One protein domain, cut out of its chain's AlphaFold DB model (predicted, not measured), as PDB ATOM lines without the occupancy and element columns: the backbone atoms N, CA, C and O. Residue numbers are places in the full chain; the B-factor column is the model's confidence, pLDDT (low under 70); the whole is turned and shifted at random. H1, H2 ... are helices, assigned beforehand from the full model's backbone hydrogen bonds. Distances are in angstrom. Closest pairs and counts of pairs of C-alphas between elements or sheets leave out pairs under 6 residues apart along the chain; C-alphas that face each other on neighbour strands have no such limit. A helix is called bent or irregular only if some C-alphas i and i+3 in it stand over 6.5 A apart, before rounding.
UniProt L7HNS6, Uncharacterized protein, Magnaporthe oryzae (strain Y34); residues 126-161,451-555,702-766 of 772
ATOM      1  N   ALA A 126     -42.158  82.602  16.272       76.94
ATOM      2  CA  ALA A 126     -41.104  81.885  16.993       76.94
ATOM      3  C   ALA A 126     -39.732  82.587  16.886       76.94
ATOM      4  O   ALA A 126     -38.932  82.523  17.819       76.94
ATOM      5  N   LEU A 127     -39.492  83.310  15.784       81.81
ATOM      6  CA  LEU A 127     -38.311  84.153  15.591       81.81
ATOM      7  C   LEU A 127     -38.317  85.379  16.517       81.81
ATOM      8  O   LEU A 127     -37.305  85.647  17.160       81.81
ATOM      9  N   GLU A 128     -39.445  86.086  16.641       80.31
ATOM     10  CA  GLU A 128     -39.591  87.231  17.554       80.31
ATOM     11  C   GLU A 128     -39.414  86.793  19.011       80.31
ATOM     12  O   GLU A 128     -38.653  87.406  19.754       80.31
ATOM     13  N   ILE A 129     -40.048  85.684  19.411       80.62
ATOM     14  CA  ILE A 129     -39.917  85.108  20.758       80.62
ATOM     15  C   ILE A 129     -38.459  84.716  21.034       80.62
ATOM     16  O   ILE A 129     -37.931  85.016  22.109       80.62
ATOM     17  N   GLY A 130     -37.782  84.088  20.066       82.88
ATOM     18  CA  GLY A 130     -36.362  83.751  20.164       82.88
ATOM     19  C   GLY A 130     -35.473  84.989  20.316       82.88
ATOM     20  O   GLY A 130     -34.580  85.001  21.163       82.88
ATOM     21  N   LEU A 131     -35.752  86.054  19.562       85.31
ATOM     22  CA  LEU A 131     -34.983  87.297  19.569       85.31
ATOM     23  C   LEU A 131     -35.198  88.117  20.854       85.31
ATOM     24  O   LEU A 131     -34.227  88.569  21.464       85.31
ATOM     25  N   ILE A 132     -36.447  88.226  21.324       84.19
ATOM     26  CA  ILE A 132     -36.802  88.779  22.641       84.19
ATOM     27  C   ILE A 132     -36.068  88.000  23.739       84.19
ATOM     28  O   ILE A 132     -35.455  88.608  24.615       84.19
ATOM     29  N   THR A 133     -36.061  86.665  23.670       82.94
ATOM     30  CA  THR A 133     -35.364  85.807  24.645       82.94
ATOM     31  C   THR A 133     -33.845  86.012  24.604       82.94
ATOM     32  O   THR A 133     -33.214  86.118  25.656       82.94
ATOM     33  N   ALA A 134     -33.244  86.132  23.418       86.44
ATOM     34  CA  ALA A 134     -31.812  86.386  23.260       86.44
ATOM     35  C   ALA A 134     -31.400  87.756  23.826       86.44
ATOM     36  O   ALA A 134     -30.454  87.835  24.613       86.44
ATOM     37  N   MET A 135     -32.140  88.823  23.500       86.94
ATOM     38  CA  MET A 135     -31.909  90.162  24.058       86.94
ATOM     39  C   MET A 135     -32.170  90.219  25.565       86.94
ATOM     40  O   MET A 135     -31.421  90.870  26.297       86.94
ATOM     41  N   PHE A 136     -33.181  89.498  26.052       84.06
ATOM     42  CA  PHE A 136     -33.450  89.349  27.478       84.06
ATOM     43  C   PHE A 136     -32.272  88.692  28.211       84.06
ATOM     44  O   PHE A 136     -31.831  89.218  29.231       84.06
ATOM     45  N   VAL A 137     -31.725  87.584  27.696       83.94
ATOM     46  CA  VAL A 137     -30.565  86.905  28.304       83.94
ATOM     47  C   VAL A 137     -29.323  87.798  28.246       83.94
ATOM     48  O   VAL A 137     -28.642  87.952  29.259       83.94
ATOM     49  N   LEU A 138     -29.061  88.443  27.105       85.81
ATOM     50  CA  LEU A 138     -27.929  89.356  26.931       85.81
ATOM     51  C   LEU A 138     -27.975  90.507  27.947       85.81
ATOM     52  O   LEU A 138     -27.026  90.700  28.707       85.81
ATOM     53  N   MET A 139     -29.096  91.228  28.025       83.75
ATOM     54  CA  MET A 139     -29.258  92.331  28.977       83.75
ATOM     55  C   MET A 139     -29.385  91.856  30.431       83.75
ATOM     56  O   MET A 139     -28.954  92.565  31.342       83.75
ATOM     57  N   GLY A 140     -29.939  90.665  30.661       80.56
ATOM     58  CA  GLY A 140     -30.045  90.018  31.968       80.56
ATOM     59  C   GLY A 140     -28.698  89.576  32.548       80.56
ATOM     60  O   GLY A 140     -28.564  89.510  33.765       80.56
ATOM     61  N   VAL A 141     -27.682  89.339  31.710       80.94
ATOM     62  CA  VAL A 141     -26.291  89.105  32.142       80.94
ATOM     63  C   VAL A 141     -25.491  90.412  32.189       80.94
ATOM     64  O   VAL A 141     -24.776  90.660  33.160       80.94
ATOM     65  N   LEU A 142     -25.625  91.272  31.173       83.25
ATOM     66  CA  LEU A 142     -24.829  92.495  31.040       83.25
ATOM     67  C   LEU A 142     -25.173  93.550  32.102       83.25
ATOM     68  O   LEU A 142     -24.267  94.128  32.704       83.25
ATOM     69  N   ALA A 143     -26.459  93.802  32.364       85.44
ATOM     70  CA  ALA A 143     -26.868  94.883  33.261       85.44
ATOM     71  C   ALA A 143     -26.515  94.640  34.743       85.44
ATOM     72  O   ALA A 143     -26.050  95.588  35.376       85.44
ATOM     73  N   PRO A 144     -26.628  93.423  35.320       85.88
ATOM     74  CA  PRO A 144     -26.123  93.172  36.670       85.88
ATOM     75  C   PRO A 144     -24.622  93.422  36.807       85.88
ATOM     76  O   PRO A 144     -24.192  94.038  37.779       85.88
ATOM     77  N   VAL A 145     -23.825  93.001  35.819       84.62
ATOM     78  CA  VAL A 145     -22.374  93.242  35.808       84.62
ATOM     79  C   VAL A 145     -22.087  94.744  35.718       84.62
ATOM     80  O   VAL A 145     -21.340  95.275  36.539       84.62
ATOM     81  N   LEU A 146     -22.729  95.451  34.783       87.88
ATOM     82  CA  LEU A 146     -22.564  96.895  34.601       87.88
ATOM     83  C   LEU A 146     -22.946  97.686  35.863       87.88
ATOM     84  O   LEU A 146     -22.171  98.527  36.313       87.88
ATOM     85  N   VAL A 147     -24.103  97.395  36.467       91.00
ATOM     86  CA  VAL A 147     -24.583  98.073  37.684       91.00
ATOM     87  C   VAL A 147     -23.678  97.781  38.883       91.00
ATOM     88  O   VAL A 147     -23.400  98.697  39.660       91.00
ATOM     89  N   TYR A 148     -23.161  96.554  39.015       89.38
ATOM     90  CA  TYR A 148     -22.223  96.200  40.082       89.38
ATOM     91  C   TYR A 148     -20.935  97.025  39.995       89.38
ATOM     92  O   TYR A 148     -20.560  97.684  40.967       89.38
ATOM     93  N   TYR A 149     -20.285  97.051  38.825       88.62
ATOM     94  CA  TYR A 149     -19.039  97.801  38.642       88.62
ATOM     95  C   TYR A 149     -19.248  99.319  38.678       88.62
ATOM     96  O   TYR A 149     -18.412 100.023  39.247       88.62
ATOM     97  N   LEU A 150     -20.378  99.826  38.175       91.06
ATOM     98  CA  LEU A 150     -20.767 101.231  38.314       91.06
ATOM     99  C   LEU A 150     -20.909 101.621  39.796       91.06
ATOM    100  O   LEU A 150     -20.286 102.584  40.241       91.06
ATOM    101  N   SER A 151     -21.663 100.846  40.583       90.38
ATOM    102  CA  SER A 151     -21.872 101.116  42.011       90.38
ATOM    103  C   SER A 151     -20.572 101.019  42.815       90.38
ATOM    104  O   SER A 151     -20.237 101.925  43.580       90.38
ATOM    105  N   TYR A 152     -19.797  99.951  42.597       87.75
ATOM    106  CA  TYR A 152     -18.509  99.732  43.254       87.75
ATOM    107  C   TYR A 152     -17.494 100.832  42.907       87.75
ATOM    108  O   TYR A 152     -16.786 101.325  43.792       87.75
ATOM    109  N   GLY A 153     -17.460 101.271  41.644       86.56
ATOM    110  CA  GLY A 153     -16.626 102.372  41.167       86.56
ATOM    111  C   GLY A 153     -16.998 103.710  41.805       86.56
ATOM    112  O   GLY A 153     -16.125 104.374  42.369       86.56
ATOM    113  N   ILE A 154     -18.285 104.083  41.794       88.38
ATOM    114  CA  ILE A 154     -18.782 105.324  42.415       88.38
ATOM    115  C   ILE A 154     -18.491 105.327  43.922       88.38
ATOM    116  O   ILE A 154     -17.960 106.313  44.438       88.38
ATOM    117  N   HIS A 155     -18.763 104.224  44.631       85.50
ATOM    118  CA  HIS A 155     -18.502 104.143  46.069       85.50
ATOM    119  C   HIS A 155     -16.998 104.261  46.372       85.50
ATOM    120  O   HIS A 155     -16.588 105.097  47.179       85.50
ATOM    121  N   THR A 156     -16.157 103.492  45.672       81.94
ATOM    122  CA  THR A 156     -14.694 103.521  45.843       81.94
ATOM    123  C   THR A 156     -14.111 104.900  45.527       81.94
ATOM    124  O   THR A 156     -13.240 105.382  46.253       81.94
ATOM    125  N   CYS A 157     -14.606 105.571  44.485       83.38
ATOM    126  CA  CYS A 157     -14.214 106.936  44.144       83.38
ATOM    127  C   CYS A 157     -14.600 107.925  45.255       83.38
ATOM    128  O   CYS A 157     -13.755 108.670  45.744       83.38
ATOM    129  N   SER A 158     -15.845 107.872  45.734       82.25
ATOM    130  CA  SER A 158     -16.350 108.777  46.773       82.25
ATOM    131  C   SER A 158     -15.637 108.598  48.128       82.25
ATOM    132  O   SER A 158     -15.367 109.575  48.831       82.25
ATOM    133  N   LEU A 159     -15.225 107.365  48.459       79.12
ATOM    134  CA  LEU A 159     -14.354 107.073  49.606       79.12
ATOM    135  C   LEU A 159     -12.937 107.652  49.429       79.12
ATOM    136  O   LEU A 159     -12.404 108.248  50.368       79.12
ATOM    137  N   ARG A 160     -12.336 107.536  48.234       77.75
ATOM    138  CA  ARG A 160     -11.017 108.127  47.912       77.75
ATOM    139  C   ARG A 160     -11.036 109.658  47.940       77.75
ATOM    140  O   ARG A 160     -10.093 110.257  48.446       77.75
ATOM    141  N   LEU A 161     -12.120 110.275  47.469       77.06
ATOM    142  CA  LEU A 161     -12.354 111.726  47.515       77.06
ATOM    143  C   LEU A 161     -12.673 112.252  48.930       77.06
ATOM    144  O   LEU A 161     -12.817 113.455  49.125       77.06
ATOM    145  N   SER A 451     -27.252 107.753  55.148       81.88
ATOM    146  CA  SER A 451     -25.786 107.752  55.113       81.88
ATOM    147  C   SER A 451     -25.217 108.112  53.731       81.88
ATOM    148  O   SER A 451     -25.907 108.103  52.711       81.88
ATOM    149  N   HIS A 452     -23.901 108.336  53.687       82.56
ATOM    150  CA  HIS A 452     -23.120 108.478  52.451       82.56
ATOM    151  C   HIS A 452     -23.336 107.316  51.458       82.56
ATOM    152  O   HIS A 452     -23.405 107.555  50.252       82.56
ATOM    153  N   ALA A 453     -23.561 106.086  51.940       83.06
ATOM    154  CA  ALA A 453     -23.891 104.952  51.079       83.06
ATOM    155  C   ALA A 453     -25.244 105.138  50.364       83.06
ATOM    156  O   ALA A 453     -25.354 104.812  49.187       83.06
ATOM    157  N   GLY A 454     -26.251 105.727  51.020       84.88
ATOM    158  CA  GLY A 454     -27.543 106.050  50.397       84.88
ATOM    159  C   GLY A 454     -27.432 107.098  49.284       84.88
ATOM    160  O   GLY A 454     -28.068 106.957  48.238       84.88
ATOM    161  N   LEU A 455     -26.549 108.091  49.446       87.00
ATOM    162  CA  LEU A 455     -26.212 109.048  48.383       87.00
ATOM    163  C   LEU A 455     -25.541 108.352  47.185       87.00
ATOM    164  O   LEU A 455     -25.870 108.643  46.037       87.00
ATOM    165  N   VAL A 456     -24.640 107.396  47.442       88.81
ATOM    166  CA  VAL A 456     -24.030 106.559  46.394       88.81
ATOM    167  C   VAL A 456     -25.083 105.714  45.668       88.81
ATOM    168  O   VAL A 456     -25.028 105.634  44.439       88.81
ATOM    169  N   VAL A 457     -26.063 105.135  46.377       91.00
ATOM    170  CA  VAL A 457     -27.198 104.433  45.744       91.00
ATOM    171  C   VAL A 457     -27.965 105.377  44.818       91.00
ATOM    172  O   VAL A 457     -28.153 105.034  43.655       91.00
ATOM    173  N   LEU A 458     -28.344 106.574  45.283       91.00
ATOM    174  CA  LEU A 458     -29.074 107.559  44.476       91.00
ATOM    175  C   LEU A 458     -28.338 107.898  43.172       91.00
ATOM    176  O   LEU A 458     -28.909 107.733  42.097       91.00
ATOM    177  N   VAL A 459     -27.064 108.295  43.252       92.38
ATOM    178  CA  VAL A 459     -26.260 108.641  42.064       92.38
ATOM    179  C   VAL A 459     -26.120 107.443  41.118       92.38
ATOM    180  O   VAL A 459     -26.278 107.594  39.907       92.38
ATOM    181  N   THR A 460     -25.882 106.241  41.658       93.19
ATOM    182  CA  THR A 460     -25.779 105.017  40.849       93.19
ATOM    183  C   THR A 460     -27.095 104.712  40.128       93.19
ATOM    184  O   THR A 460     -27.081 104.422  38.935       93.19
ATOM    185  N   CYS A 461     -28.232 104.798  40.823       93.69
ATOM    186  CA  CYS A 461     -29.551 104.517  40.261       93.69
ATOM    187  C   CYS A 461     -29.961 105.525  39.185       93.69
ATOM    188  O   CYS A 461     -30.525 105.106  38.179       93.69
ATOM    189  N   THR A 462     -29.640 106.814  39.341       93.88
ATOM    190  CA  THR A 462     -29.895 107.824  38.300       93.88
ATOM    191  C   THR A 462     -29.099 107.528  37.026       93.88
ATOM    192  O   THR A 462     -29.668 107.533  35.937       93.88
ATOM    193  N   ILE A 463     -27.805 107.199  37.146       94.56
ATOM    194  CA  ILE A 463     -26.963 106.854  35.988       94.56
ATOM    195  C   ILE A 463     -27.429 105.534  35.350       94.56
ATOM    196  O   ILE A 463     -27.577 105.457  34.133       94.56
ATOM    197  N   ALA A 464     -27.721 104.509  36.155       93.69
ATOM    198  CA  ALA A 464     -28.214 103.220  35.669       93.69
ATOM    199  C   ALA A 464     -29.579 103.336  34.964       93.69
ATOM    200  O   ALA A 464     -29.795 102.662  33.957       93.69
ATOM    201  N   ALA A 465     -30.482 104.193  35.455       93.62
ATOM    202  CA  ALA A 465     -31.771 104.466  34.821       93.62
ATOM    203  C   ALA A 465     -31.590 105.128  33.449       93.62
ATOM    204  O   ALA A 465     -32.101 104.605  32.462       93.62
ATOM    205  N   ALA A 466     -30.793 106.201  33.359       93.06
ATOM    206  CA  ALA A 466     -30.482 106.857  32.085       93.06
ATOM    207  C   ALA A 466     -29.867 105.879  31.067       93.06
ATOM    208  O   ALA A 466     -30.310 105.804  29.920       93.06
ATOM    209  N   LEU A 467     -28.891 105.072  31.505       92.38
ATOM    210  CA  LEU A 467     -28.267 104.047  30.668       92.38
ATOM    211  C   LEU A 467     -29.270 102.976  30.217       92.38
ATOM    212  O   LEU A 467     -29.225 102.579  29.057       92.38
ATOM    213  N   THR A 468     -30.177 102.512  31.081       91.12
ATOM    214  CA  THR A 468     -31.133 101.442  30.727       91.12
ATOM    215  C   THR A 468     -32.221 101.943  29.779       91.12
ATOM    216  O   THR A 468     -32.473 101.296  28.762       91.12
ATOM    217  N   VAL A 469     -32.792 103.123  30.054       92.62
ATOM    218  CA  VAL A 469     -33.837 103.752  29.228       92.62
ATOM    219  C   VAL A 469     -33.351 104.001  27.800       92.62
ATOM    220  O   VAL A 469     -34.125 103.820  26.866       92.62
ATOM    221  N   VAL A 470     -32.074 104.359  27.617       92.75
ATOM    222  CA  VAL A 470     -31.478 104.595  26.292       92.75
ATOM    223  C   VAL A 470     -30.938 103.313  25.648       92.75
ATOM    224  O   VAL A 470     -31.279 103.013  24.508       92.75
ATOM    225  N   SER A 471     -30.098 102.533  26.337       91.38
ATOM    226  CA  SER A 471     -29.421 101.381  25.709       91.38
ATOM    227  C   SER A 471     -30.325 100.165  25.491       91.38
ATOM    228  O   SER A 471     -30.069  99.391  24.572       91.38
ATOM    229  N   GLY A 472     -31.387 100.000  26.290       91.12
ATOM    230  CA  GLY A 472     -32.358  98.915  26.139       91.12
ATOM    231  C   GLY A 472     -33.021  98.909  24.757       91.12
ATOM    232  O   GLY A 472     -32.824  97.947  24.011       91.12
ATOM    233  N   PRO A 473     -33.760  99.969  24.381       93.25
ATOM    234  CA  PRO A 473     -34.456 100.036  23.100       93.25
ATOM    235  C   PRO A 473     -33.517 100.086  21.903       93.25
ATOM    236  O   PRO A 473     -33.807  99.457  20.892       93.25
ATOM    237  N   LEU A 474     -32.377 100.776  22.018       92.56
ATOM    238  CA  LEU A 474     -31.403 100.855  20.929       92.56
ATOM    239  C   LEU A 474     -30.777  99.489  20.618       92.56
ATOM    240  O   LEU A 474     -30.674  99.131  19.448       92.56
ATOM    241  N   LEU A 475     -30.402  98.698  21.634       91.06
ATOM    242  CA  LEU A 475     -29.844  97.363  21.396       91.06
ATOM    243  C   LEU A 475     -30.912  96.376  20.904       91.06
ATOM    244  O   LEU A 475     -30.628  95.569  20.024       91.06
ATOM    245  N   ALA A 476     -32.142  96.465  21.423       90.44
ATOM    246  CA  ALA A 476     -33.260  95.654  20.943       90.44
ATOM    247  C   ALA A 476     -33.599  95.960  19.470       90.44
ATOM    248  O   ALA A 476     -33.753  95.039  18.667       90.44
ATOM    249  N   HIS A 477     -33.625  97.238  19.087       91.06
ATOM    250  CA  HIS A 477     -33.867  97.634  17.703       91.06
ATOM    251  C   HIS A 477     -32.709  97.228  16.780       91.06
ATOM    252  O   HIS A 477     -32.947  96.655  15.719       91.06
ATOM    253  N   ALA A 478     -31.453  97.407  17.211       90.25
ATOM    254  CA  ALA A 478     -30.273  96.955  16.466       90.25
ATOM    255  C   ALA A 478     -30.188  95.421  16.316       90.25
ATOM    256  O   ALA A 478     -29.560  94.933  15.379       90.25
ATOM    257  N   ALA A 479     -30.830  94.659  17.206       88.44
ATOM    258  CA  ALA A 479     -30.991  93.213  17.069       88.44
ATOM    259  C   ALA A 479     -32.115  92.808  16.093       88.44
ATOM    260  O   ALA A 479     -32.188  91.640  15.720       88.44
ATOM    261  N   GLY A 480     -32.973  93.746  15.673       86.88
ATOM    262  CA  GLY A 480     -34.069  93.516  14.730       86.88
ATOM    263  C   GLY A 480     -35.456  93.337  15.357       86.88
ATOM    264  O   GLY A 480     -36.356  92.856  14.671       86.88
ATOM    265  N   LEU A 481     -35.666  93.697  16.633       86.12
ATOM    266  CA  LEU A 481     -37.019  93.708  17.205       86.12
ATOM    267  C   LEU A 481     -37.876  94.823  16.583       86.12
ATOM    268  O   LEU A 481     -37.392  95.919  16.278       86.12
ATOM    269  N   ALA A 482     -39.185  94.574  16.486       86.69
ATOM    270  CA  ALA A 482     -40.151  95.597  16.100       86.69
ATOM    271  C   ALA A 482     -40.101  96.793  17.068       86.69
ATOM    272  O   ALA A 482     -39.794  96.640  18.255       86.69
ATOM    273  N   GLY A 483     -40.437  97.992  16.586       85.75
ATOM    274  CA  GLY A 483     -40.346  99.225  17.376       85.75
ATOM    275  C   GLY A 483     -41.044  99.155  18.750       85.75
ATOM    276  O   GLY A 483     -40.377  99.371  19.764       85.75
ATOM    277  N   PRO A 484     -42.332  98.758  18.842       84.75
ATOM    278  CA  PRO A 484     -43.043  98.655  20.125       84.75
ATOM    279  C   PRO A 484     -42.420  97.637  21.095       84.75
ATOM    280  O   PRO A 484     -42.357  97.879  22.301       84.75
ATOM    281  N   GLN A 485     -41.910  96.517  20.571       87.38
ATOM    282  CA  GLN A 485     -41.205  95.495  21.353       87.38
ATOM    283  C   GLN A 485     -39.834  96.006  21.830       87.38
ATOM    284  O   GLN A 485     -39.411  95.696  22.938       87.38
ATOM    285  N   SER A 486     -39.151  96.829  21.029       90.06
ATOM    286  CA  SER A 486     -37.878  97.455  21.402       90.06
ATOM    287  C   SER A 486     -38.062  98.472  22.531       90.06
ATOM    288  O   SER A 486     -37.309  98.455  23.503       90.06
ATOM    289  N   ILE A 487     -39.111  99.300  22.478       91.56
ATOM    290  CA  ILE A 487     -39.457 100.245  23.556       91.56
ATOM    291  C   ILE A 487     -39.681  99.529  24.904       91.56
ATOM    292  O   ILE A 487     -39.294 100.068  25.943       91.56
ATOM    293  N   ALA A 488     -40.180  98.285  24.905       88.75
ATOM    294  CA  ALA A 488     -40.312  97.473  26.121       88.75
ATOM    295  C   ALA A 488     -38.983  97.249  26.874       88.75
ATOM    296  O   ALA A 488     -38.981  97.065  28.093       88.75
ATOM    297  N   PHE A 489     -37.833  97.324  26.197       89.94
ATOM    298  CA  PHE A 489     -36.524  97.179  26.842       89.94
ATOM    299  C   PHE A 489     -36.078  98.421  27.637       89.94
ATOM    300  O   PHE A 489     -35.182  98.284  28.469       89.94
ATOM    301  N   ALA A 490     -36.712  99.592  27.468       90.31
ATOM    302  CA  ALA A 490     -36.373 100.824  28.202       90.31
ATOM    303  C   ALA A 490     -36.485 100.670  29.726       90.31
ATOM    304  O   ALA A 490     -35.748 101.291  30.490       90.31
ATOM    305  N   ILE A 491     -37.434  99.846  30.166       88.00
ATOM    306  CA  ILE A 491     -37.871  99.756  31.562       88.00
ATOM    307  C   ILE A 491     -38.045  98.305  32.039       88.00
ATOM    308  O   ILE A 491     -38.664  98.062  33.069       88.00
ATOM    309  N   ARG A 492     -37.433  97.340  31.343       86.06
ATOM    310  CA  ARG A 492     -37.480  95.879  31.590       86.06
ATOM    311  C   ARG A 492     -37.091  95.386  33.003       86.06
ATOM    312  O   ARG A 492     -37.117  94.183  33.265       86.06
ATOM    313  N   SER A 493     -36.648  96.281  33.885       84.38
ATOM    314  CA  SER A 493     -36.310  96.004  35.293       84.38
ATOM    315  C   SER A 493     -37.061  96.915  36.279       84.38
ATOM    316  O   SER A 493     -36.816  96.871  37.483       84.38
ATOM    317  N   VAL A 494     -37.964  97.761  35.783       84.62
ATOM    318  CA  VAL A 494     -38.816  98.654  36.572       84.62
ATOM    319  C   VAL A 494     -40.081  97.898  36.976       84.62
ATOM    320  O   VAL A 494     -40.692  97.213  36.160       84.62
ATOM    321  N   THR A 495     -40.507  98.032  38.233       77.75
ATOM    322  CA  THR A 495     -41.735  97.402  38.744       77.75
ATOM    323  C   THR A 495     -42.950  97.734  37.870       77.75
ATOM    324  O   THR A 495     -43.187  98.901  37.557       77.75
ATOM    325  N   LEU A 496     -43.759  96.717  37.547       74.69
ATOM    326  CA  LEU A 496     -44.932  96.789  36.655       74.69
ATOM    327  C   LEU A 496     -45.837  98.008  36.895       74.69
ATOM    328  O   LEU A 496     -46.261  98.653  35.944       74.69
ATOM    329  N   ALA A 497     -46.070  98.364  38.162       65.38
ATOM    330  CA  ALA A 497     -46.911  99.491  38.564       65.38
ATOM    331  C   ALA A 497     -46.414 100.869  38.067       65.38
ATOM    332  O   ALA A 497     -47.219 101.784  37.925       65.38
ATOM    333  N   LEU A 498     -45.113 101.028  37.787       72.75
ATOM    334  CA  LEU A 498     -44.565 102.178  37.048       72.75
ATOM    335  C   LEU A 498     -44.423 101.884  35.552       72.75
ATOM    336  O   LEU A 498     -44.521 102.792  34.731       72.75
ATOM    337  N   GLY A 499     -44.146 100.629  35.195       76.75
ATOM    338  CA  GLY A 499     -43.826 100.257  33.825       76.75
ATOM    339  C   GLY A 499     -45.011 100.338  32.862       76.75
ATOM    340  O   GLY A 499     -44.870 100.874  31.767       76.75
ATOM    341  N   THR A 500     -46.185  99.858  33.273       75.81
ATOM    342  CA  THR A 500     -47.404  99.860  32.449       75.81
ATOM    343  C   THR A 500     -47.795 101.254  31.928       75.81
ATOM    344  O   THR A 500     -47.899 101.391  30.707       75.81
ATOM    345  N   PRO A 501     -47.956 102.309  32.761       73.19
ATOM    346  CA  PRO A 501     -48.309 103.638  32.251       73.19
ATOM    347  C   PRO A 501     -47.227 104.237  31.337       73.19
ATOM    348  O   PRO A 501     -47.555 104.919  30.369       73.19
ATOM    349  N   VAL A 502     -45.943 103.934  31.575       80.06
ATOM    350  CA  VAL A 502     -44.846 104.367  30.692       80.06
ATOM    351  C   VAL A 502     -44.904 103.673  29.326       80.06
ATOM    352  O   VAL A 502     -44.701 104.335  28.314       80.06
ATOM    353  N   MET A 503     -45.228 102.378  29.258       85.12
ATOM    354  CA  MET A 503     -45.403 101.682  27.972       85.12
ATOM    355  C   MET A 503     -46.583 102.219  27.177       85.12
ATOM    356  O   MET A 503     -46.423 102.495  25.991       85.12
ATOM    357  N   ILE A 504     -47.722 102.451  27.833       80.75
ATOM    358  CA  ILE A 504     -48.901 103.050  27.195       80.75
ATOM    359  C   ILE A 504     -48.551 104.441  26.636       80.75
ATOM    360  O   ILE A 504     -48.845 104.725  25.478       80.75
ATOM    361  N   LYS A 505     -47.839 105.275  27.408       81.19
ATOM    362  CA  LYS A 505     -47.397 106.619  26.990       81.19
ATOM    363  C   LYS A 505     -46.351 106.621  25.861       81.19
ATOM    364  O   LYS A 505     -46.258 107.607  25.138       81.19
ATOM    365  N   LEU A 506     -45.560 105.555  25.710       84.75
ATOM    366  CA  LEU A 506     -44.518 105.432  24.678       84.75
ATOM    367  C   LEU A 506     -44.923 104.563  23.472       84.75
ATOM    368  O   LEU A 506     -44.098 104.353  22.586       84.75
ATOM    369  N   GLY A 507     -46.144 104.015  23.435       81.00
ATOM    370  CA  GLY A 507     -46.553 103.055  22.399       81.00
ATOM    371  C   GLY A 507     -45.770 101.730  22.432       81.00
ATOM    372  O   GLY A 507     -45.629 101.071  21.405       81.00
ATOM    373  N   GLY A 508     -45.221 101.361  23.594       82.94
ATOM    374  CA  GLY A 508     -44.451 100.133  23.797       82.94
ATOM    375  C   GLY A 508     -45.322  98.919  24.128       82.94
ATOM    376  O   GLY A 508     -46.423  99.052  24.663       82.94
ATOM    377  N   ASP A 509     -44.815  97.715  23.855       82.62
ATOM    378  CA  ASP A 509     -45.525  96.470  24.162       82.62
ATOM    379  C   ASP A 509     -45.570  96.216  25.682       82.62
ATOM    380  O   ASP A 509     -44.604  95.769  26.312       82.62
ATOM    381  N   VAL A 510     -46.735  96.505  26.269       79.69
ATOM    382  CA  VAL A 510     -47.039  96.310  27.695       79.69
ATOM    383  C   VAL A 510     -46.874  94.844  28.114       79.69
ATOM    384  O   VAL A 510     -46.389  94.582  29.215       79.69
ATOM    385  N   GLY A 511     -47.252  93.891  27.256       73.62
ATOM    386  CA  GLY A 511     -47.224  92.458  27.551       73.62
ATOM    387  C   GLY A 511     -45.803  91.899  27.555       73.62
ATOM    388  O   GLY A 511     -45.406  91.229  28.508       73.62
ATOM    389  N   VAL A 512     -45.005  92.246  26.541       78.94
ATOM    390  CA  VAL A 512     -43.581  91.883  26.465       78.94
ATOM    391  C   VAL A 512     -42.796  92.535  27.607       78.94
ATOM    392  O   VAL A 512     -42.021  91.849  28.275       78.94
ATOM    393  N   ASN A 513     -43.048  93.814  27.924       84.75
ATOM    394  CA  ASN A 513     -42.460  94.452  29.106       84.75
ATOM    395  C   ASN A 513     -42.836  93.711  30.402       84.75
ATOM    396  O   ASN A 513     -41.962  93.398  31.214       84.75
ATOM    397  N   ALA A 514     -44.119  93.388  30.596       76.44
ATOM    398  CA  ALA A 514     -44.584  92.717  31.806       76.44
ATOM    399  C   ALA A 514     -43.973  91.316  31.978       76.44
ATOM    400  O   ALA A 514     -43.521  90.973  33.075       76.44
ATOM    401  N   ALA A 515     -43.889  90.541  30.894       75.94
ATOM    402  CA  ALA A 515     -43.221  89.245  30.879       75.94
ATOM    403  C   ALA A 515     -41.730  89.374  31.238       75.94
ATOM    404  O   ALA A 515     -41.246  88.647  32.109       75.94
ATOM    405  N   MET A 516     -41.010  90.335  30.642       81.00
ATOM    406  CA  MET A 516     -39.594  90.574  30.945       81.00
ATOM    407  C   MET A 516     -39.359  90.967  32.406       81.00
ATOM    408  O   MET A 516     -38.489  90.382  33.049       81.00
ATOM    409  N   VAL A 517     -40.125  91.914  32.954       80.38
ATOM    410  CA  VAL A 517     -39.956  92.388  34.342       80.38
ATOM    411  C   VAL A 517     -40.095  91.237  35.343       80.38
ATOM    412  O   VAL A 517     -39.264  91.093  36.245       80.38
ATOM    413  N   VAL A 518     -41.107  90.379  35.173       75.56
ATOM    414  CA  VAL A 518     -41.337  89.245  36.084       75.56
ATOM    415  C   VAL A 518     -40.322  88.122  35.862       75.56
ATOM    416  O   VAL A 518     -39.778  87.588  36.833       75.56
ATOM    417  N   PHE A 519     -40.010  87.780  34.608       77.44
ATOM    418  CA  PHE A 519     -39.036  86.730  34.304       77.44
ATOM    419  C   PHE A 519     -37.622  87.115  34.773       77.44
ATOM    420  O   PHE A 519     -36.917  86.269  35.318       77.44
ATOM    421  N   ASN A 520     -37.241  88.396  34.689       80.50
ATOM    422  CA  ASN A 520     -35.990  88.929  35.240       80.50
ATOM    423  C   ASN A 520     -35.920  88.734  36.766       80.50
ATOM    424  O   ASN A 520     -34.977  88.119  37.264       80.50
ATOM    425  N   GLY A 521     -36.957  89.147  37.507       77.31
ATOM    426  CA  GLY A 521     -37.034  88.938  38.959       77.31
ATOM    427  C   GLY A 521     -36.914  87.463  39.371       77.31
ATOM    428  O   GLY A 521     -36.193  87.135  40.318       77.31
ATOM    429  N   ILE A 522     -37.554  86.561  38.620       75.62
ATOM    430  CA  ILE A 522     -37.530  85.113  38.869       75.62
ATOM    431  C   ILE A 522     -36.176  84.489  38.542       75.62
ATOM    432  O   ILE A 522     -35.604  83.815  39.401       75.62
ATOM    433  N   VAL A 523     -35.643  84.713  37.337       78.31
ATOM    434  CA  VAL A 523     -34.339  84.180  36.916       78.31
ATOM    435  C   VAL A 523     -33.244  84.687  37.852       78.31
ATOM    436  O   VAL A 523     -32.390  83.906  38.271       78.31
ATOM    437  N   PHE A 524     -33.310  85.951  38.281       76.00
ATOM    438  CA  PHE A 524     -32.360  86.504  39.240       76.00
ATOM    439  C   PHE A 524     -32.516  85.884  40.642       76.00
ATOM    440  O   PHE A 524     -31.507  85.516  41.250       76.00
ATOM    441  N   GLN A 525     -33.737  85.680  41.162       74.50
ATOM    442  CA  GLN A 525     -33.922  84.952  42.429       74.50
ATOM    443  C   GLN A 525     -33.386  83.513  42.335       74.50
ATOM    444  O   GLN A 525     -32.740  83.041  43.273       74.50
ATOM    445  N   MET A 526     -33.604  82.816  41.216       76.69
ATOM    446  CA  MET A 526     -33.054  81.474  40.993       76.69
ATOM    447  C   MET A 526     -31.520  81.490  40.937       76.69
ATOM    448  O   MET A 526     -30.872  80.663  41.582       76.69
ATOM    449  N   ALA A 527     -30.929  82.463  40.238       75.81
ATOM    450  CA  ALA A 527     -29.484  82.641  40.136       75.81
ATOM    451  C   ALA A 527     -28.835  82.968  41.494       75.81
ATOM    452  O   ALA A 527     -27.781  82.419  41.812       75.81
ATOM    453  N   MET A 528     -29.462  83.802  42.333       72.56
ATOM    454  CA  MET A 528     -29.025  83.990  43.724       72.56
ATOM    455  C   MET A 528     -29.184  82.704  44.537       72.56
ATOM    456  O   MET A 528     -28.251  82.295  45.225       72.56
ATOM    457  N   GLY A 529     -30.329  82.026  44.402       68.75
ATOM    458  CA  GLY A 529     -30.642  80.762  45.068       68.75
ATOM    459  C   GLY A 529     -29.589  79.680  44.849       68.75
ATOM    460  O   GLY A 529     -29.192  79.013  45.800       68.75
ATOM    461  N   LEU A 530     -29.105  79.538  43.615       75.38
ATOM    462  CA  LEU A 530     -28.071  78.575  43.230       75.38
ATOM    463  C   LEU A 530     -26.632  79.071  43.485       75.38
ATOM    464  O   LEU A 530     -25.685  78.322  43.253       75.38
ATOM    465  N   GLY A 531     -26.446  80.311  43.953       70.06
ATOM    466  CA  GLY A 531     -25.132  80.939  44.135       70.06
ATOM    467  C   GLY A 531     -24.455  81.397  42.836       70.06
ATOM    468  O   GLY A 531     -23.295  81.806  42.865       70.06
ATOM    469  N   LEU A 532     -25.169  81.362  41.704       71.25
ATOM    470  CA  LEU A 532     -24.663  81.754  40.387       71.25
ATOM    471  C   LEU A 532     -24.249  83.230  40.356       71.25
ATOM    472  O   LEU A 532     -23.202  83.537  39.804       71.25
ATOM    473  N   VAL A 533     -25.002  84.132  40.998       65.75
ATOM    474  CA  VAL A 533     -24.637  85.565  41.079       65.75
ATOM    475  C   VAL A 533     -23.280  85.748  41.771       65.75
ATOM    476  O   VAL A 533     -22.408  86.439  41.248       65.75
ATOM    477  N   SER A 534     -23.054  85.058  42.893       66.75
ATOM    478  CA  SER A 534     -21.767  85.075  43.601       66.75
ATOM    479  C   SER A 534     -20.639  84.457  42.769       66.75
ATOM    480  O   SER A 534     -19.514  84.951  42.806       66.75
ATOM    481  N   TRP A 535     -20.924  83.405  41.991       73.12
ATOM    482  CA  TRP A 535     -19.954  82.800  41.075       73.12
ATOM    483  C   TRP A 535     -19.611  83.715  39.893       73.12
ATOM    484  O   TRP A 535     -18.432  83.832  39.562       73.12
ATOM    485  N   ILE A 536     -20.592  84.403  39.293       69.88
ATOM    486  CA  ILE A 536     -20.369  85.399  38.233       69.88
ATOM    487  C   ILE A 536     -19.470  86.504  38.783       69.88
ATOM    488  O   ILE A 536     -18.399  86.738  38.231       69.88
ATOM    489  N   ILE A 537     -19.842  87.125  39.906       66.38
ATOM    490  CA  ILE A 537     -19.078  88.236  40.491       66.38
ATOM    491  C   ILE A 537     -17.660  87.788  40.857       66.38
ATOM    492  O   ILE A 537     -16.706  88.422  40.419       66.38
ATOM    493  N   ALA A 538     -17.482  86.645  41.528       69.81
ATOM    494  CA  ALA A 538     -16.150  86.107  41.820       69.81
ATOM    495  C   ALA A 538     -15.344  85.734  40.558       69.81
ATOM    496  O   ALA A 538     -14.117  85.667  40.600       69.81
ATOM    497  N   THR A 539     -15.995  85.462  39.425       74.06
ATOM    498  CA  THR A 539     -15.325  85.153  38.149       74.06
ATOM    499  C   THR A 539     -14.940  86.418  37.392       74.06
ATOM    500  O   THR A 539     -13.814  86.487  36.907       74.06
ATOM    501  N   VAL A 540     -15.787  87.453  37.373       70.12
ATOM    502  CA  VAL A 540     -15.412  88.753  36.798       70.12
ATOM    503  C   VAL A 540     -14.395  89.475  37.691       70.12
ATOM    504  O   VAL A 540     -13.476  90.072  37.153       70.12
ATOM    505  N   GLU A 541     -14.453  89.350  39.024       71.94
ATOM    506  CA  GLU A 541     -13.394  89.867  39.910       71.94
ATOM    507  C   GLU A 541     -12.043  89.188  39.644       71.94
ATOM    508  O   GLU A 541     -11.025  89.871  39.575       71.94
ATOM    509  N   ARG A 542     -12.019  87.862  39.429       76.69
ATOM    510  CA  ARG A 542     -10.796  87.150  39.011       76.69
ATOM    511  C   ARG A 542     -10.329  87.587  37.623       76.69
ATOM    512  O   ARG A 542      -9.142  87.803  37.431       76.69
ATOM    513  N   CYS A 543     -11.239  87.758  36.665       72.69
ATOM    514  CA  CYS A 543     -10.893  88.277  35.342       72.69
ATOM    515  C   CYS A 543     -10.313  89.701  35.429       72.69
ATOM    516  O   CYS A 543      -9.312  89.993  34.784       72.69
ATOM    517  N   TRP A 544     -10.872  90.551  36.294       72.94
ATOM    518  CA  TRP A 544     -10.410  91.914  36.548       72.94
ATOM    519  C   TRP A 544      -9.032  91.965  37.220       72.94
ATOM    520  O   TRP A 544      -8.189  92.765  36.821       72.94
ATOM    521  N   THR A 545      -8.749  91.110  38.210       73.06
ATOM    522  CA  THR A 545      -7.392  91.049  38.785       73.06
ATOM    523  C   THR A 545      -6.372  90.530  37.775       73.06
ATOM    524  O   THR A 545      -5.260  91.053  37.736       73.06
ATOM    525  N   TRP A 546      -6.752  89.582  36.911       71.44
ATOM    526  CA  TRP A 546      -5.912  89.128  35.799       71.44
ATOM    527  C   TRP A 546      -5.641  90.234  34.771       71.44
ATOM    528  O   TRP A 546      -4.480  90.472  34.453       71.44
ATOM    529  N   THR A 547      -6.655  90.962  34.288       68.56
ATOM    530  CA  THR A 547      -6.438  92.036  33.298       68.56
ATOM    531  C   THR A 547      -5.629  93.198  33.871       68.56
ATOM    532  O   THR A 547      -4.726  93.694  33.199       68.56
ATOM    533  N   VAL A 548      -5.867  93.595  35.128       71.38
ATOM    534  CA  VAL A 548      -5.054  94.619  35.807       71.38
ATOM    535  C   VAL A 548      -3.603  94.155  35.992       71.38
ATOM    536  O   VAL A 548      -2.689  94.947  35.760       71.38
ATOM    537  N   ALA A 549      -3.364  92.883  36.336       65.44
ATOM    538  CA  ALA A 549      -2.012  92.327  36.421       65.44
ATOM    539  C   ALA A 549      -1.306  92.312  35.051       65.44
ATOM    540  O   ALA A 549      -0.168  92.770  34.944       65.44
ATOM    541  N   SER A 550      -1.987  91.875  33.984       66.56
ATOM    542  CA  SER A 550      -1.445  91.913  32.619       66.56
ATOM    543  C   SER A 550      -1.091  93.335  32.168       66.56
ATOM    544  O   SER A 550      -0.031  93.544  31.584       66.56
ATOM    545  N   ILE A 551      -1.925  94.333  32.483       61.53
ATOM    546  CA  ILE A 551      -1.650  95.744  32.164       61.53
ATOM    547  C   ILE A 551      -0.449  96.274  32.969       61.53
ATOM    548  O   ILE A 551       0.390  96.986  32.415       61.53
ATOM    549  N   ALA A 552      -0.308  95.895  34.244       54.88
ATOM    550  CA  ALA A 552       0.834  96.296  35.068       54.88
ATOM    551  C   ALA A 552       2.176  95.803  34.490       54.88
ATOM    552  O   ALA A 552       3.131  96.580  34.423       54.88
ATOM    553  N   ILE A 553       2.222  94.557  33.995       53.50
ATOM    554  CA  ILE A 553       3.400  93.942  33.347       53.50
ATOM    555  C   ILE A 553       3.803  94.679  32.053       53.50
ATOM    556  O   ILE A 553       4.987  94.743  31.716       53.50
ATOM    557  N   ILE A 554       2.836  95.262  31.337       53.66
ATOM    558  CA  ILE A 554       3.068  95.998  30.083       53.66
ATOM    559  C   ILE A 554       3.647  97.401  30.343       53.66
ATOM    560  O   ILE A 554       4.396  97.920  29.514       53.66
ATOM    561  N   THR A 555       3.369  98.024  31.495       44.81
ATOM    562  CA  THR A 555       3.939  99.349  31.805       44.81
ATOM    563  C   THR A 555       5.438  99.277  32.146       44.81
ATOM    564  O   THR A 555       5.843  98.469  32.985       44.81
ATOM    565  N   GLU A 702     -19.238 101.168  55.719       65.19
ATOM    566  CA  GLU A 702     -20.092 100.283  54.922       65.19
ATOM    567  C   GLU A 702     -19.309  99.747  53.717       65.19
ATOM    568  O   GLU A 702     -18.817 100.511  52.886       65.19
ATOM    569  N   ASP A 703     -19.165  98.425  53.642       79.38
ATOM    570  CA  ASP A 703     -18.367  97.772  52.608       79.38
ATOM    571  C   ASP A 703     -18.932  98.069  51.209       79.38
ATOM    572  O   ASP A 703     -20.109  97.833  50.917       79.38
ATOM    573  N   ALA A 704     -18.061  98.563  50.326       82.94
ATOM    574  CA  ALA A 704     -18.422  98.934  48.968       82.94
ATOM    575  C   ALA A 704     -19.008  97.764  48.166       82.94
ATOM    576  O   ALA A 704     -19.893  97.994  47.342       82.94
ATOM    577  N   ARG A 705     -18.587  96.519  48.440       84.19
ATOM    578  CA  ARG A 705     -19.171  95.320  47.821       84.19
ATOM    579  C   ARG A 705     -20.590  95.067  48.321       84.19
ATOM    580  O   ARG A 705     -21.467  94.788  47.516       84.19
ATOM    581  N   THR A 706     -20.848  95.221  49.618       86.38
ATOM    582  CA  THR A 706     -22.189  95.082  50.211       86.38
ATOM    583  C   THR A 706     -23.187  96.099  49.638       86.38
ATOM    584  O   THR A 706     -24.315  95.726  49.305       86.38
ATOM    585  N   VAL A 707     -22.772  97.358  49.450       88.25
ATOM    586  CA  VAL A 707     -23.604  98.378  48.782       88.25
ATOM    587  C   VAL A 707     -23.801  98.036  47.302       88.25
ATOM    588  O   VAL A 707     -24.942  98.004  46.844       88.25
ATOM    589  N   ALA A 708     -22.731  97.701  46.570       88.88
ATOM    590  CA  ALA A 708     -22.811  97.356  45.148       88.88
ATOM    591  C   ALA A 708     -23.688  96.120  44.883       88.88
ATOM    592  O   ALA A 708     -24.498  96.133  43.955       88.88
ATOM    593  N   MET A 709     -23.603  95.086  45.729       87.50
ATOM    594  CA  MET A 709     -24.520  93.942  45.728       87.50
ATOM    595  C   MET A 709     -25.969  94.403  45.887       87.50
ATOM    596  O   MET A 709     -26.812  94.042  45.071       87.50
ATOM    597  N   GLY A 710     -26.253  95.232  46.896       88.81
ATOM    598  CA  GLY A 710     -27.595  95.758  47.138       88.81
ATOM    599  C   GLY A 710     -28.153  96.507  45.931       88.81
ATOM    600  O   GLY A 710     -29.223  96.155  45.444       88.81
ATOM    601  N   VAL A 711     -27.402  97.466  45.378       91.25
ATOM    602  CA  VAL A 711     -27.836  98.212  44.183       91.25
ATOM    603  C   VAL A 711     -28.057  97.287  42.987       91.25
ATOM    604  O   VAL A 711     -29.061  97.417  42.292       91.25
ATOM    605  N   THR A 712     -27.174  96.310  42.777       89.94
ATOM    606  CA  THR A 712     -27.285  95.351  41.666       89.94
ATOM    607  C   THR A 712     -28.561  94.519  41.751       89.94
ATOM    608  O   THR A 712     -29.266  94.390  40.747       89.94
ATOM    609  N   VAL A 713     -28.885  93.992  42.937       87.56
ATOM    610  CA  VAL A 713     -30.117  93.221  43.166       87.56
ATOM    611  C   VAL A 713     -31.347  94.124  43.050       87.56
ATOM    612  O   VAL A 713     -32.299  93.751  42.372       87.56
ATOM    613  N   GLY A 714     -31.318  95.332  43.617       88.00
ATOM    614  CA  GLY A 714     -32.449  96.262  43.568       88.00
ATOM    615  C   GLY A 714     -32.795  96.717  42.151       88.00
ATOM    616  O   GLY A 714     -33.965  96.720  41.780       88.00
ATOM    617  N   VAL A 715     -31.782  97.039  41.340       88.88
ATOM    618  CA  VAL A 715     -31.954  97.485  39.946       88.88
ATOM    619  C   VAL A 715     -32.382  96.351  39.011       88.88
ATOM    620  O   VAL A 715     -33.127  96.609  38.075       88.88
ATOM    621  N   ASN A 716     -31.923  95.109  39.219       86.56
ATOM    622  CA  ASN A 716     -32.151  94.022  38.252       86.56
ATOM    623  C   ASN A 716     -33.216  93.009  38.686       86.56
ATOM    624  O   ASN A 716     -33.973  92.540  37.845       86.56
ATOM    625  N   ALA A 717     -33.297  92.681  39.975       75.62
ATOM    626  CA  ALA A 717     -34.233  91.696  40.524       75.62
ATOM    627  C   ALA A 717     -35.465  92.330  41.198       75.62
ATOM    628  O   ALA A 717     -36.337  91.609  41.700       75.62
ATOM    629  N   ALA A 718     -35.506  93.666  41.245       78.25
ATOM    630  CA  ALA A 718     -36.576  94.490  41.791       78.25
ATOM    631  C   ALA A 718     -37.094  93.981  43.155       78.25
ATOM    632  O   ALA A 718     -36.314  93.709  44.078       78.25
ATOM    633  N   ALA A 719     -38.416  93.842  43.292       71.69
ATOM    634  CA  ALA A 719     -39.063  93.435  44.533       71.69
ATOM    635  C   ALA A 719     -38.653  92.022  44.988       71.69
ATOM    636  O   ALA A 719     -38.453  91.784  46.178       71.69
ATOM    637  N   MET A 720     -38.494  91.101  44.034       74.75
ATOM    638  CA  MET A 720     -38.352  89.663  44.273       74.75
ATOM    639  C   MET A 720     -36.945  89.271  44.749       74.75
ATOM    640  O   MET A 720     -36.793  88.472  45.672       74.75
ATOM    641  N   GLY A 721     -35.895  89.884  44.194       76.44
ATOM    642  CA  GLY A 721     -34.542  89.694  44.727       76.44
ATOM    643  C   GLY A 721     -34.315  90.419  46.057       76.44
ATOM    644  O   GLY A 721     -33.614  89.919  46.934       76.44
ATOM    645  N   THR A 722     -34.952  91.573  46.248       79.12
ATOM    646  CA  THR A 722     -34.861  92.326  47.504       79.12
ATOM    647  C   THR A 722     -35.556  91.598  48.660       79.12
ATOM    648  O   THR A 722     -34.985  91.502  49.746       79.12
ATOM    649  N   SER A 723     -36.750  91.027  48.449       72.19
ATOM    650  CA  SER A 723     -37.431  90.218  49.472       72.19
ATOM    651  C   SER A 723     -36.635  88.955  49.823       72.19
ATOM    652  O   SER A 723     -36.547  88.599  50.996       72.19
ATOM    653  N   TYR A 724     -35.951  88.344  48.851       74.25
ATOM    654  CA  TYR A 724     -34.996  87.258  49.093       74.25
ATOM    655  C   TYR A 724     -33.801  87.693  49.968       74.25
ATOM    656  O   TYR A 724     -33.420  86.967  50.888       74.25
ATOM    657  N   LEU A 725     -33.234  88.887  49.748       77.62
ATOM    658  CA  LEU A 725     -32.186  89.434  50.624       77.62
ATOM    659  C   LEU A 725     -32.694  89.682  52.057       77.62
ATOM    660  O   LEU A 725     -31.933  89.474  53.006       77.62
ATOM    661  N   TYR A 726     -33.964  90.070  52.225       73.19
ATOM    662  CA  TYR A 726     -34.607  90.176  53.540       73.19
ATOM    663  C   TYR A 726     -34.864  88.804  54.192       73.19
ATOM    664  O   TYR A 726     -34.546  88.653  55.369       73.19
ATOM    665  N   GLU A 727     -35.325  87.781  53.454       69.00
ATOM    666  CA  GLU A 727     -35.439  86.393  53.960       69.00
ATOM    667  C   GLU A 727     -34.100  85.853  54.501       69.00
ATOM    668  O   GLU A 727     -34.087  85.024  55.413       69.00
ATOM    669  N   GLN A 728     -32.972  86.315  53.950       70.62
ATOM    670  CA  GLN A 728     -31.626  85.944  54.396       70.62
ATOM    671  C   GLN A 728     -31.028  86.862  55.475       70.62
ATOM    672  O   GLN A 728     -29.938  86.573  55.968       70.62
ATOM    673  N   GLY A 729     -31.690  87.966  55.841       72.69
ATOM    674  CA  GLY A 729     -31.139  88.960  56.771       72.69
ATOM    675  C   GLY A 729     -29.880  89.670  56.249       72.69
ATOM    676  O   GLY A 729     -29.021  90.072  57.036       72.69
ATOM    677  N   SER A 730     -29.726  89.794  54.928       81.44
ATOM    678  CA  SER A 730     -28.520  90.346  54.304       81.44
ATOM    679  C   SER A 730     -28.397  91.861  54.502       81.44
ATOM    680  O   SER A 730     -29.346  92.609  54.269       81.44
ATOM    681  N   ARG A 731     -27.184  92.348  54.813       82.44
ATOM    682  CA  ARG A 731     -26.871  93.794  54.868       82.44
ATOM    683  C   ARG A 731     -27.075  94.518  53.529       82.44
ATOM    684  O   ARG A 731     -27.200  95.735  53.522       82.44
ATOM    685  N   ALA A 732     -27.149  93.787  52.416       85.69
ATOM    686  CA  ALA A 732     -27.458  94.343  51.099       85.69
ATOM    687  C   ALA A 732     -28.954  94.692  50.911       85.69
ATOM    688  O   ALA A 732     -29.285  95.506  50.049       85.69
ATOM    689  N   ALA A 733     -29.862  94.110  51.709       81.81
ATOM    690  CA  ALA A 733     -31.312  94.260  51.558       81.81
ATOM    691  C   ALA A 733     -31.832  95.720  51.560       81.81
ATOM    692  O   ALA A 733     -32.574  96.065  50.639       81.81
ATOM    693  N   PRO A 734     -31.446  96.620  52.494       80.94
ATOM    694  CA  PRO A 734     -31.928  98.005  52.474       80.94
ATOM    695  C   PRO A 734     -31.435  98.809  51.270       80.94
ATOM    696  O   PRO A 734     -32.196  99.590  50.703       80.94
ATOM    697  N   TYR A 735     -30.189  98.593  50.840       87.38
ATOM    698  CA  TYR A 735     -29.655  99.220  49.631       87.38
ATOM    699  C   TYR A 735     -30.382  98.707  48.379       87.38
ATOM    700  O   TYR A 735     -30.617  99.485  47.464       87.38
ATOM    701  N   SER A 736     -30.815  97.441  48.375       87.94
ATOM    702  CA  SER A 736     -31.654  96.845  47.328       87.94
ATOM    703  C   SER A 736     -33.062  97.450  47.281       87.94
ATOM    704  O   SER A 736     -33.523  97.837  46.208       87.94
ATOM    705  N   ALA A 737     -33.719  97.634  48.431       81.31
ATOM    706  CA  ALA A 737     -35.037  98.271  48.505       81.31
ATOM    707  C   ALA A 737     -35.006  99.745  48.060       81.31
ATOM    708  O   ALA A 737     -35.866 100.195  47.294       81.31
ATOM    709  N   LEU A 738     -33.977 100.483  48.489       84.50
ATOM    710  CA  LEU A 738     -33.729 101.851  48.041       84.50
ATOM    711  C   LEU A 738     -33.451 101.898  46.533       84.50
ATOM    712  O   LEU A 738     -34.063 102.694  45.823       84.50
ATOM    713  N   ALA A 739     -32.569 101.028  46.037       90.06
ATOM    714  CA  ALA A 739     -32.152 101.018  44.641       90.06
ATOM    715  C   ALA A 739     -33.287 100.661  43.679       90.06
ATOM    716  O   ALA A 739     -33.450 101.356  42.681       90.06
ATOM    717  N   MET A 740     -34.106  99.651  43.998       87.31
ATOM    718  CA  MET A 740     -35.325  99.321  43.243       87.31
ATOM    719  C   MET A 740     -36.215 100.559  43.077       87.31
ATOM    720  O   MET A 740     -36.661 100.881  41.976       87.31
ATOM    721  N   THR A 741     -36.453 101.265  44.182       81.62
ATOM    722  CA  THR A 741     -37.358 102.414  44.216       81.62
ATOM    723  C   THR A 741     -36.791 103.593  43.429       81.62
ATOM    724  O   THR A 741     -37.470 104.138  42.560       81.62
ATOM    725  N   LEU A 742     -35.536 103.973  43.691       87.62
ATOM    726  CA  LEU A 742     -34.896 105.111  43.029       87.62
ATOM    727  C   LEU A 742     -34.666 104.852  41.538       87.62
ATOM    728  O   LEU A 742     -34.900 105.747  40.736       87.62
ATOM    729  N   PHE A 743     -34.274 103.638  41.145       90.62
ATOM    730  CA  PHE A 743     -34.147 103.262  39.736       90.62
ATOM    731  C   PHE A 743     -35.489 103.341  39.003       90.62
ATOM    732  O   PHE A 743     -35.549 103.912  37.914       90.62
ATOM    733  N   GLY A 744     -36.573 102.844  39.610       85.88
ATOM    734  CA  GLY A 744     -37.918 102.957  39.043       85.88
ATOM    735  C   GLY A 744     -38.355 104.412  38.860       85.88
ATOM    736  O   GLY A 744     -38.725 104.806  37.757       85.88
ATOM    737  N   VAL A 745     -38.244 105.230  39.913       83.50
ATOM    738  CA  VAL A 745     -38.605 106.660  39.871       83.50
ATOM    739  C   VAL A 745     -37.768 107.422  38.839       83.50
ATOM    740  O   VAL A 745     -38.329 108.147  38.022       83.50
ATOM    741  N   MET A 746     -36.445 107.229  38.818       89.81
ATOM    742  CA  MET A 746     -35.568 107.897  37.847       89.81
ATOM    743  C   MET A 746     -35.856 107.446  36.413       89.81
ATOM    744  O   MET A 746     -35.859 108.281  35.515       89.81
ATOM    745  N   SER A 747     -36.175 106.166  36.189       90.00
ATOM    746  CA  SER A 747     -36.576 105.675  34.862       90.00
ATOM    747  C   SER A 747     -37.839 106.382  34.362       90.00
ATOM    748  O   SER A 747     -37.838 106.877  33.240       90.00
ATOM    749  N   VAL A 748     -38.868 106.521  35.212       83.81
ATOM    750  CA  VAL A 748     -40.111 107.248  34.876       83.81
ATOM    751  C   VAL A 748     -39.857 108.732  34.598       83.81
ATOM    752  O   VAL A 748     -40.482 109.303  33.701       83.81
ATOM    753  N   ILE A 749     -38.928 109.358  35.333       86.44
ATOM    754  CA  ILE A 749     -38.498 110.741  35.083       86.44
ATOM    755  C   ILE A 749     -37.847 110.845  33.698       86.44
ATOM    756  O   ILE A 749     -38.283 111.672  32.900       86.44
ATOM    757  N   PHE A 750     -36.879 109.984  33.358       89.69
ATOM    758  CA  PHE A 750     -36.249 109.997  32.031       89.69
ATOM    759  C   PHE A 750     -37.255 109.724  30.901       89.69
ATOM    760  O   PHE A 750     -37.260 110.454  29.912       89.69
ATOM    761  N   THR A 751     -38.185 108.776  31.068       86.31
ATOM    762  CA  THR A 751     -39.275 108.532  30.100       86.31
ATOM    763  C   THR A 751     -40.399 109.578  30.135       86.31
ATOM    764  O   THR A 751     -41.403 109.425  29.443       86.31
ATOM    765  N   SER A 752     -40.260 110.643  30.928       82.44
ATOM    766  CA  SER A 752     -41.146 111.815  30.908       82.44
ATOM    767  C   SER A 752     -40.486 113.054  30.295       82.44
ATOM    768  O   SER A 752     -41.165 114.058  30.094       82.44
ATOM    769  N   ILE A 753     -39.191 112.997  29.960       87.12
ATOM    770  CA  ILE A 753     -38.476 114.079  29.272       87.12
ATOM    771  C   ILE A 753     -38.791 113.996  27.772       87.12
ATOM    772  O   ILE A 753     -38.141 113.260  27.033       87.12
ATOM    773  N   THR A 754     -39.772 114.780  27.318       86.81
ATOM    774  CA  THR A 754     -40.263 114.806  25.926       86.81
ATOM    775  C   THR A 754     -39.173 114.834  24.840       86.81
ATOM    776  O   THR A 754     -39.277 114.038  23.910       86.81
ATOM    777  N   PRO A 755     -38.105 115.663  24.902       89.25
ATOM    778  CA  PRO A 755     -37.073 115.636  23.859       89.25
ATOM    779  C   PRO A 755     -36.240 114.341  23.855       89.25
ATOM    780  O   PRO A 755     -35.794 113.913  22.794       89.25
ATOM    781  N   LEU A 756     -36.061 113.686  25.010       87.31
ATOM    782  CA  LEU A 756     -35.355 112.403  25.106       87.31
ATOM    783  C   LEU A 756     -36.218 111.261  24.555       87.31
ATOM    784  O   LEU A 756     -35.713 110.414  23.820       87.31
ATOM    785  N   THR A 757     -37.515 111.244  24.878       87.12
ATOM    786  CA  THR A 757     -38.436 110.213  24.383       87.12
ATOM    787  C   THR A 757     -38.732 110.375  22.899       87.12
ATOM    788  O   THR A 757     -38.695 109.380  22.186       87.12
ATOM    789  N   ALA A 758     -38.938 111.599  22.402       87.38
ATOM    790  CA  ALA A 758     -39.109 111.858  20.973       87.38
ATOM    791  C   ALA A 758     -37.883 111.393  20.171       87.38
ATOM    792  O   ALA A 758     -38.027 110.644  19.206       87.38
ATOM    793  N   TRP A 759     -36.667 111.745  20.614       92.56
ATOM    794  CA  TRP A 759     -35.436 111.243  20.000       92.56
ATOM    795  C   TRP A 759     -35.374 109.708  20.013       92.56
ATOM    796  O   TRP A 759     -35.192 109.100  18.959       92.56
ATOM    797  N   LEU A 760     -35.608 109.069  21.163       90.62
ATOM    798  CA  LEU A 760     -35.561 107.610  21.291       90.62
ATOM    799  C   LEU A 760     -36.604 106.906  20.399       90.62
ATOM    800  O   LEU A 760     -36.286 105.906  19.761       90.62
ATOM    801  N   LEU A 761     -37.816 107.457  20.283       90.12
ATOM    802  CA  LEU A 761     -38.858 106.951  19.384       90.12
ATOM    803  C   LEU A 761     -38.453 107.071  17.906       90.12
ATOM    804  O   LEU A 761     -38.734 106.152  17.137       90.12
ATOM    805  N   THR A 762     -37.739 108.131  17.499       89.56
ATOM    806  CA  THR A 762     -37.198 108.216  16.124       89.56
ATOM    807  C   THR A 762     -36.100 107.184  15.862       89.56
ATOM    808  O   THR A 762     -36.112 106.567  14.801       89.56
ATOM    809  N   GLN A 763     -35.207 106.923  16.828       90.38
ATOM    810  CA  GLN A 763     -34.153 105.903  16.688       90.38
ATOM    811  C   GLN A 763     -34.694 104.465  16.621       90.38
ATOM    812  O   GLN A 763     -33.982 103.570  16.183       90.38
ATOM    813  N   VAL A 764     -35.932 104.242  17.073       88.81
ATOM    814  CA  VAL A 764     -36.608 102.932  17.147       88.81
ATOM    815  C   VAL A 764     -37.723 102.803  16.083       88.81
ATOM    816  O   VAL A 764     -38.484 101.836  16.060       88.81
ATOM    817  N   GLY A 765     -37.831 103.777  15.169       81.38
ATOM    818  CA  GLY A 765     -38.758 103.744  14.032       81.38
ATOM    819  C   GLY A 765     -40.227 104.071  14.348       81.38
ATOM    820  O   GLY A 765     -41.079 103.899  13.483       81.38
ATOM    821  N   LEU A 766     -40.550 104.576  15.546       76.75
ATOM    822  CA  LEU A 766     -41.924 104.919  15.964       76.75
ATOM    823  C   LEU A 766     -42.398 106.326  15.535       76.75
ATOM    824  O   LEU A 766     -43.485 106.758  15.914       76.75
TER     825      LEU A 766
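Overview. This is residues 126 to 161, 451 to 555 and 702 to 766 of the 772 residues of an uncharacterized protein of Magnaporthe oryzae (strain Y34) (UniProt L7HNS6). The model is a compact body of helices whose core is two long helices, H1 and H2, side by side and running opposite ways, with H7a, the first arm of the bent helix H7, packed on both. H8 crosses H2 and H7a, H5 runs beside the second arm H7b, the short helix H3 packs on both H2 and H5, the short helix H4 packs on H5 and H8, H9 packs on H2, and residues 542 to 555, of which 542 to 554 belong to H6, stick out of the body. The printed part has 206 residues in three pieces, with nine named helices, H1 to H9 in that order, and no named strand; the class is all helix. It is compact, with a radius of gyration of the C-alphas of 17.1 A and spans of 47 by 41 by 36 A.

Arrangement. H1, residues 126 to 160, H2, residues 452 to 478, and H7a, residues 704 to 716, form a bundle, a group of helices side by side. H1 touches H2 at a shallow tilt of 28 degrees, opposite ways, the closest C-alphas being those of Ser 151 and Thr 460, 5.6 A apart. With residues 140 to 156 alone, H1 touches H7a, closest at the C-alphas of Ser 151 and Ala 708, 5.0 A. H2, with a kink of 27 degrees near residue 468, is the hub, touching five helices. H3, residues 483 to 490, makes a hairpin with H2, closest at the C-alphas of Val 469 and Ala 490, 4.0 A. H4, residues 496 to 506, and H5, residues 510 to 529, make another, closest at the C-alphas of Met 503 and Val 510, 5.6 A. H6, residues 532 to 554, touches H5 only at the corner, and only just, with 3 pairs of C-alphas within 8 A, the closest those of Ala 527 and Val 533, 5.7 A. H7, residues 704 to 727, was assigned as one helix by its hydrogen bonds but is bent: C-alphas 716 and 719 are 9.4 A apart. Its second arm H7b, residues 719 to 727, touches H5, closest at the C-alphas of Gln 525 and Gly 721, 5.3 A. H8, residues 733 to 750, touches H2 at a steep tilt of 51 degrees, closest at the C-alphas of Cys 461 and Phe 743, 4.8 A. H9, residues 754 to 763, touches H2, closest at the C-alphas of Val 470 and Leu 760, 7.1 A. Every O i to N i+4 pair is within hydrogen-bond range in H5, H6, H7a, H7b, H8 and H9, against 29 of 31 in H1, 21 of 23 in H2, 2 of 4 in H3 and 5 of 7 in H4.

Along the chain. H1 begins at C-alpha 126 (-41.104, 81.885, 16.993) and is 50.5 A long; H2 is 38.5 A, H6 32.8 A and H5 28.5 A. H9 ends at C-alpha 763 (-34.153, 105.903, 16.688).

Size, cuts and confidence. Residues 162 to 450 and 556 to 701 are not printed, with gaps of 15.9 A and 33.4 A between C-alphas. Links printed whole are tight. Mean pLDDT of the printed part is 81.9; residues 549 to 555 are among those under 70.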